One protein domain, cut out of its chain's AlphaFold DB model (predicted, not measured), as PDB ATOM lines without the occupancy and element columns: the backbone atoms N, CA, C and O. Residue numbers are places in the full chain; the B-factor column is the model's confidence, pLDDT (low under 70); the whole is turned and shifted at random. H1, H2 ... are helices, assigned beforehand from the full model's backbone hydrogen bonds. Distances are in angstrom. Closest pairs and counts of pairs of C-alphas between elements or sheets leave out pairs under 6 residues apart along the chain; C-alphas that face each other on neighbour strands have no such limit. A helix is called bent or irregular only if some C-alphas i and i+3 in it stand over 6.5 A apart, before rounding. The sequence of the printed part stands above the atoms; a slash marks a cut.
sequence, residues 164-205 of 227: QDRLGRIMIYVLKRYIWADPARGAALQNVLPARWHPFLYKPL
ATOM      1  N   GLN A 164     181.420 148.962 190.669       79.25
ATOM      2  CA  GLN A 164     182.202 150.176 190.378       79.25
ATOM      3  C   GLN A 164     182.223 150.528 188.879       79.25
ATOM      4  O   GLN A 164     182.057 151.694 188.514       79.25
ATOM      5  N   ASP A 165     182.316 149.524 188.005       77.12
ATOM      6  CA  ASP A 165     182.383 149.723 186.552       77.12
ATOM      7  C   ASP A 165     181.081 150.231 185.925       77.12
ATOM      8  O   ASP A 165     181.098 150.930 184.907       77.12
ATOM      9  N   ARG A 166     179.926 149.884 186.502       80.06
ATOM     10  CA  ARG A 166     178.625 150.350 185.998       80.06
ATOM     11  C   ARG A 166     178.295 151.738 186.539       80.06
ATOM     12  O   ARG A 166     177.739 152.557 185.809       80.06
ATOM     13  N   LEU A 167     178.711 152.029 187.771       77.38
ATOM     14  CA  LEU A 167     178.531 153.330 188.414       77.38
ATOM     15  C   LEU A 167     179.252 154.437 187.638       77.38
ATOM     16  O   LEU A 167     178.660 155.481 187.383       77.38
ATOM     17  N   GLY A 168     180.474 154.174 187.162       75.00
ATOM     18  CA  GLY A 168     181.207 155.110 186.304       75.00
ATOM     19  C   GLY A 168     180.451 155.457 185.017       75.00
ATOM     20  O   GLY A 168     180.344 156.629 184.663       75.00
ATOM     21  N   ARG A 169     179.846 154.467 184.346       80.06
ATOM     22  CA  ARG A 169     179.074 154.704 183.110       80.06
ATOM     23  C   ARG A 169     177.800 155.505 183.367       80.06
ATOM     24  O   ARG A 169     177.509 156.432 182.616       80.06
ATOM     25  N   ILE A 170     177.067 155.172 184.431       81.62
ATOM     26  CA  ILE A 170     175.854 155.904 184.826       81.62
ATOM     27  C   ILE A 170     176.215 157.338 185.215       81.62
ATOM     28  O   ILE A 170     175.565 158.273 184.756       81.62
ATOM     29  N   MET A 171     177.284 157.526 185.992       79.81
ATOM     30  CA  MET A 171     177.755 158.848 186.401       79.81
ATOM     31  C   MET A 171     178.123 159.704 185.188       79.81
ATOM     32  O   MET A 171     177.698 160.851 185.109       79.81
ATOM     33  N   ILE A 172     178.843 159.145 184.210       80.00
ATOM     34  CA  ILE A 172     179.179 159.848 182.964       80.00
ATOM     35  C   ILE A 172     177.910 160.212 182.183       80.00
ATOM     36  O   ILE A 172     177.809 161.327 181.679       80.00
ATOM     37  N   TYR A 173     176.924 159.315 182.103       81.62
ATOM     38  CA  TYR A 173     175.657 159.589 181.421       81.62
ATOM     39  C   TYR A 173     174.859 160.711 182.104       81.62
ATOM     40  O   TYR A 173     174.389 161.635 181.436       81.62
ATOM     41  N   VAL A 174     174.745 160.668 183.434       80.88
ATOM     42  CA  VAL A 174     174.066 161.699 184.232       80.88
ATOM     43  C   VAL A 174     174.805 163.029 184.130       80.88
ATOM     44  O   VAL A 174     174.170 164.055 183.904       80.88
ATOM     45  N   LEU A 175     176.135 163.018 184.227       78.56
ATOM     46  CA  LEU A 175     176.966 164.212 184.114       78.56
ATOM     47  C   LEU A 175     176.848 164.841 182.723       78.56
ATOM     48  O   LEU A 175     176.650 166.048 182.609       78.56
ATOM     49  N   LYS A 176     176.871 164.020 181.669       76.56
ATOM     50  CA  LYS A 176     176.636 164.462 180.291       76.56
ATOM     51  C   LYS A 176     175.259 165.104 180.155       76.56
ATOM     52  O   LYS A 176     175.164 166.217 179.654       76.56
ATOM     53  N   ARG A 177     174.204 164.461 180.668       79.44
ATOM     54  CA  ARG A 177     172.838 165.014 180.665       79.44
ATOM     55  C   ARG A 177     172.742 166.327 181.446       79.44
ATOM     56  O   ARG A 177     172.050 167.237 181.007       79.44
ATOM     57  N   TYR A 178     173.429 166.430 182.579       77.12
ATOM     58  CA  TYR A 178     173.414 167.617 183.432       77.12
ATOM     59  C   TYR A 178     174.127 168.809 182.786       77.12
ATOM     60  O   TYR A 178     173.599 169.916 182.797       77.12
ATOM     61  N   ILE A 179     175.294 168.579 182.181       72.94
ATOM     62  CA  ILE A 179     176.056 169.613 181.467       72.94
ATOM     63  C   ILE A 179     175.329 170.031 180.190       72.94
ATOM     64  O   ILE A 179     175.302 171.207 179.848       72.94
ATOM     65  N   TRP A 180     174.714 169.078 179.487       72.62
ATOM     66  CA  TRP A 180     173.974 169.359 178.257       72.62
ATOM     67  C   TRP A 180     172.679 170.138 178.501       72.62
ATOM     68  O   TRP A 180     172.199 170.790 177.581       72.62
ATOM     69  N   ALA A 181     172.125 170.091 179.714       78.06
ATOM     70  CA  ALA A 181     170.961 170.890 180.078       78.06
ATOM     71  C   ALA A 181     171.297 172.377 180.291       78.06
ATOM     72  O   ALA A 181     170.416 173.214 180.118       78.06
ATOM     73  N   ASP A 182     172.534 172.710 180.682       76.88
ATOM     74  CA  ASP A 182     172.931 174.088 180.983       76.88
ATOM     75  C   ASP A 182     174.463 174.280 180.860       76.88
ATOM     76  O   ASP A 182     175.224 173.830 181.729       76.88
ATOM     77  N   PRO A 183     174.947 174.964 179.805       70.19
ATOM     78  CA  PRO A 183     176.379 175.141 179.562       70.19
ATOM     79  C   PRO A 183     177.066 176.003 180.633       70.19
ATOM     80  O   PRO A 183     178.257 175.809 180.901       70.19
ATOM     81  N   ALA A 184     176.332 176.890 181.319       74.56
ATOM     82  CA  ALA A 184     176.886 177.700 182.406       74.56
ATOM     83  C   ALA A 184     177.289 176.835 183.614       74.56
ATOM     84  O   ALA A 184     178.291 177.102 184.285       74.56
ATOM     85  N   ARG A 185     176.565 175.734 183.857       71.62
ATOM     86  CA  ARG A 185     176.907 174.758 184.908       71.62
ATOM     87  C   ARG A 185     178.164 173.972 184.565       71.62
ATOM     88  O   ARG A 185     178.917 173.621 185.471       71.62
ATOM     89  N   GLY A 186     178.411 173.736 183.276       69.88
ATOM     90  CA  GLY A 186     179.658 173.154 182.783       69.88
ATOM     91  C   GLY A 186     180.865 174.020 183.145       69.88
ATOM     92  O   GLY A 186     181.819 173.511 183.731       69.88
ATOM     93  N   ALA A 187     180.791 175.331 182.892       70.00
ATOM     94  CA  ALA A 187     181.847 176.282 183.250       70.00
ATOM     95  C   ALA A 187     182.071 176.376 184.772       70.00
ATOM     96  O   ALA A 187     183.209 176.386 185.237       70.00
ATOM     97  N   ALA A 188     180.999 176.360 185.570       76.12
ATOM     98  CA  ALA A 188     181.119 176.326 187.028       76.12
ATOM     99  C   ALA A 188     181.800 175.037 187.528       76.12
ATOM    100  O   ALA A 188     182.645 175.090 188.423       76.12
ATOM    101  N   LEU A 189     181.484 173.884 186.925       71.25
ATOM    102  CA  LEU A 189     182.135 172.610 187.241       71.25
ATOM    103  C   LEU A 189     183.625 172.616 186.880       71.25
ATOM    104  O   LEU A 189     184.420 172.032 187.610       71.25
ATOM    105  N   GLN A 190     184.019 173.288 185.795       76.56
ATOM    106  CA  GLN A 190     185.429 173.404 185.409       76.56
ATOM    107  C   GLN A 190     186.279 174.071 186.503       76.56
ATOM    108  O   GLN A 190     187.419 173.669 186.702       76.56
ATOM    109  N   ASN A 191     185.724 175.009 187.274       78.50
ATOM    110  CA  ASN A 191     186.454 175.653 188.373       78.50
ATOM    111  C   ASN A 191     186.665 174.737 189.591       78.50
ATOM    112  O   ASN A 191     187.555 174.988 190.402       78.50
ATOM    113  N   VAL A 192     185.840 173.697 189.746       79.81
ATOM    114  CA  VAL A 192     185.853 172.806 190.920       79.81
ATOM    115  C   VAL A 192     186.532 171.472 190.609       79.81
ATOM    116  O   VAL A 192     187.160 170.872 191.486       79.81
ATOM    117  N   LEU A 193     186.407 170.975 189.377       76.00
ATOM    118  CA  LEU A 193     186.939 169.671 189.002       76.00
ATOM    119  C   LEU A 193     188.433 169.718 188.650       76.00
ATOM    120  O   LEU A 193     188.910 170.672 188.042       76.00
ATOM    121  N   PRO A 194     189.187 168.646 188.965       78.06
ATOM    122  CA  PRO A 194     190.589 168.546 188.584       78.06
ATOM    123  C   PRO A 194     190.753 168.507 187.064       78.06
ATOM    124  O   PRO A 194     189.958 167.868 186.372       78.06
ATOM    125  N   ALA A 195     191.868 169.051 186.568       75.12
ATOM    126  CA  ALA A 195     192.047 169.298 185.141       75.12
ATOM    127  C   ALA A 195     191.901 168.064 184.225       75.12
ATOM    128  O   ALA A 195     191.465 168.157 183.079       75.12
ATOM    129  N   ARG A 196     192.193 166.873 184.758       75.94
ATOM    130  CA  ARG A 196     192.016 165.577 184.079       75.94
ATOM    131  C   ARG A 196     190.571 165.262 183.668       75.94
ATOM    132  O   ARG A 196     190.367 164.399 182.824       75.94
ATOM    133  N   TRP A 197     189.583 165.928 184.267       71.44
ATOM    134  CA  TRP A 197     188.163 165.710 183.985       71.44
ATOM    135  C   TRP A 197     187.594 166.682 182.947       71.44
ATOM    136  O   TRP A 197     186.531 166.401 182.401       71.44
ATOM    137  N   HIS A 198     188.303 167.769 182.611       71.12
ATOM    138  CA  HIS A 198     187.849 168.736 181.606       71.12
ATOM    139  C   HIS A 198     187.467 168.115 180.255       71.12
ATOM    140  O   HIS A 198     186.419 168.500 179.745       71.12
ATOM    141  N   PRO A 199     188.199 167.130 179.689       69.12
ATOM    142  CA  PRO A 199     187.837 166.536 178.399       69.12
ATOM    143  C   PRO A 199     186.439 165.903 178.375       69.12
ATOM    144  O   PRO A 199     185.814 165.845 177.323       69.12
ATOM    145  N   PHE A 200     185.928 165.459 179.527       64.75
ATOM    146  CA  PHE A 200     184.593 164.865 179.651       64.75
ATOM    147  C   PHE A 200     183.480 165.907 179.813       64.75
ATOM    148  O   PHE A 200     182.305 165.571 179.676       64.75
ATOM    149  N   LEU A 201     183.842 167.155 180.124       63.47
ATOM    150  CA  LEU A 201     182.904 168.260 180.306       63.47
ATOM    151  C   LEU A 201     182.571 168.967 178.984       63.47
ATOM    152  O   LEU A 201     181.620 169.741 178.936       63.47
ATOM    153  N   TYR A 202     183.325 168.704 177.913       60.72
ATOM    154  CA  TYR A 202     183.061 169.283 176.599       60.72
ATOM    155  C   TYR A 202     182.110 168.390 175.798       60.72
ATOM    156  O   TYR A 202     182.353 167.197 175.600       60.72
ATOM    157  N   LYS A 203     181.012 168.977 175.307       55.28
ATOM    158  CA  LYS A 203     180.235 168.393 174.207       55.28
ATOM    159  C   LYS A 203     181.204 168.281 173.019       55.28
ATOM    160  O   LYS A 203     181.845 169.284 172.715       55.28
ATOM    161  N   PRO A 204     181.369 167.115 172.368       53.09
ATOM    162  CA  PRO A 204     182.048 167.086 171.083       53.09
ATOM    163  C   PRO A 204     181.220 167.971 170.153       53.09
ATOM    164  O   PRO A 204     180.084 167.626 169.822       53.09
ATOM    165  N   LEU A 205     181.747 169.159 169.849       51.38
ATOM    166  CA  LEU A 205     181.219 170.010 168.797       51.38
ATOM    167  C   LEU A 205     181.271 169.153 167.528       51.38
ATOM    168  O   LEU A 205     182.352 168.781 167.079       51.38
TER     169      LEU A 205
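AT A GLANCE: This is residues 164 to 205 of the 227 residues of an uncharacterized protein of Shimia aestuarii (UniProt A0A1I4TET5). One long helix, H1, makes the longest part, and past its last residues the chain folds back in a small hairpin of two shorter helices, H2 and H3, running side by side in opposite ways. H1 and H2 make a corner, residues 164 to 171 of H1 stick out as a free arm, and a short tail, residues 202 to 205, follows H3. The printed part has 42 residues with three named helices, in the order H1, H2, H3, and no named strand; its class is all helix. The whole is compact, with a radius of gyration of the C-alphas of 10.4 A, and it spans 28 by 21 by 17 A.

IN THESE COORDINATES: Find C-alpha 164 at (182.202, 150.176, 190.378); from there H1, residues 164 to 181, runs 25.7 A to C-alpha 181 at (170.961, 170.890, 180.078). After one residue between them, H2 begins at Pro 183; it holds residues 183 to 192 and measures 15.0 A from first to last C-alpha. Next look at Ala 195, where H3 begins; it holds residues 195 to 201 and runs 10.4 A to C-alpha 201 at (182.904, 168.260, 180.306). H3 is irregular: C-alphas 196 and 199 are 7.1 A apart, and its line is a rough one.

HOW THE PARTS SIT: Start at H1 and look at Ile 179. Its C-alpha is 5.2 A from that of Gly 186, the closest pair of H1 and H2, which are close but not clearly touching. These two helices run opposite ways at a steep tilt of 51 degrees. H1 and H3 only just touch, with 3 pairs of C-alphas within 8 A, and H1 does so with residues 176 to 179 alone. Their closest C-alphas, those of Ile 179 and Leu 201, are 7.1 A apart, and the helices run the same way at a steep tilt of 66 degrees. H2 and H3 form a helical hairpin, running opposite ways at a shallow tilt of 15 degrees. They too only just touch, with 3 pairs within 8 A; the closest C-alphas are those of Gly 186 and Leu 201, 6.4 A apart. Along the backbones, O i to N i+4 pairs are within hydrogen-bond range in 13 of 14 cases in H1, 4 of 6 in H2 and 0 of 3 in H3, where 3 of 4 O i to N i+3 pairs are within range.

THE WHOLE: The two C-alphas farthest apart are the first and last printed, those of Gln 164 and Leu 205, at 29.3 A. Without residues 164 to 171, which stand free, the body has 34 residues and spans 21 by 19 by 16 A. The printed part has no cut, and the links H1 to H2 and H2 to H3 are both tight. In the B-factor column the mean pLDDT of the printed part is 73.5; look for values under 70 at residue 186 and at residues 199 to 205, of which 199 to 201 belong to H3.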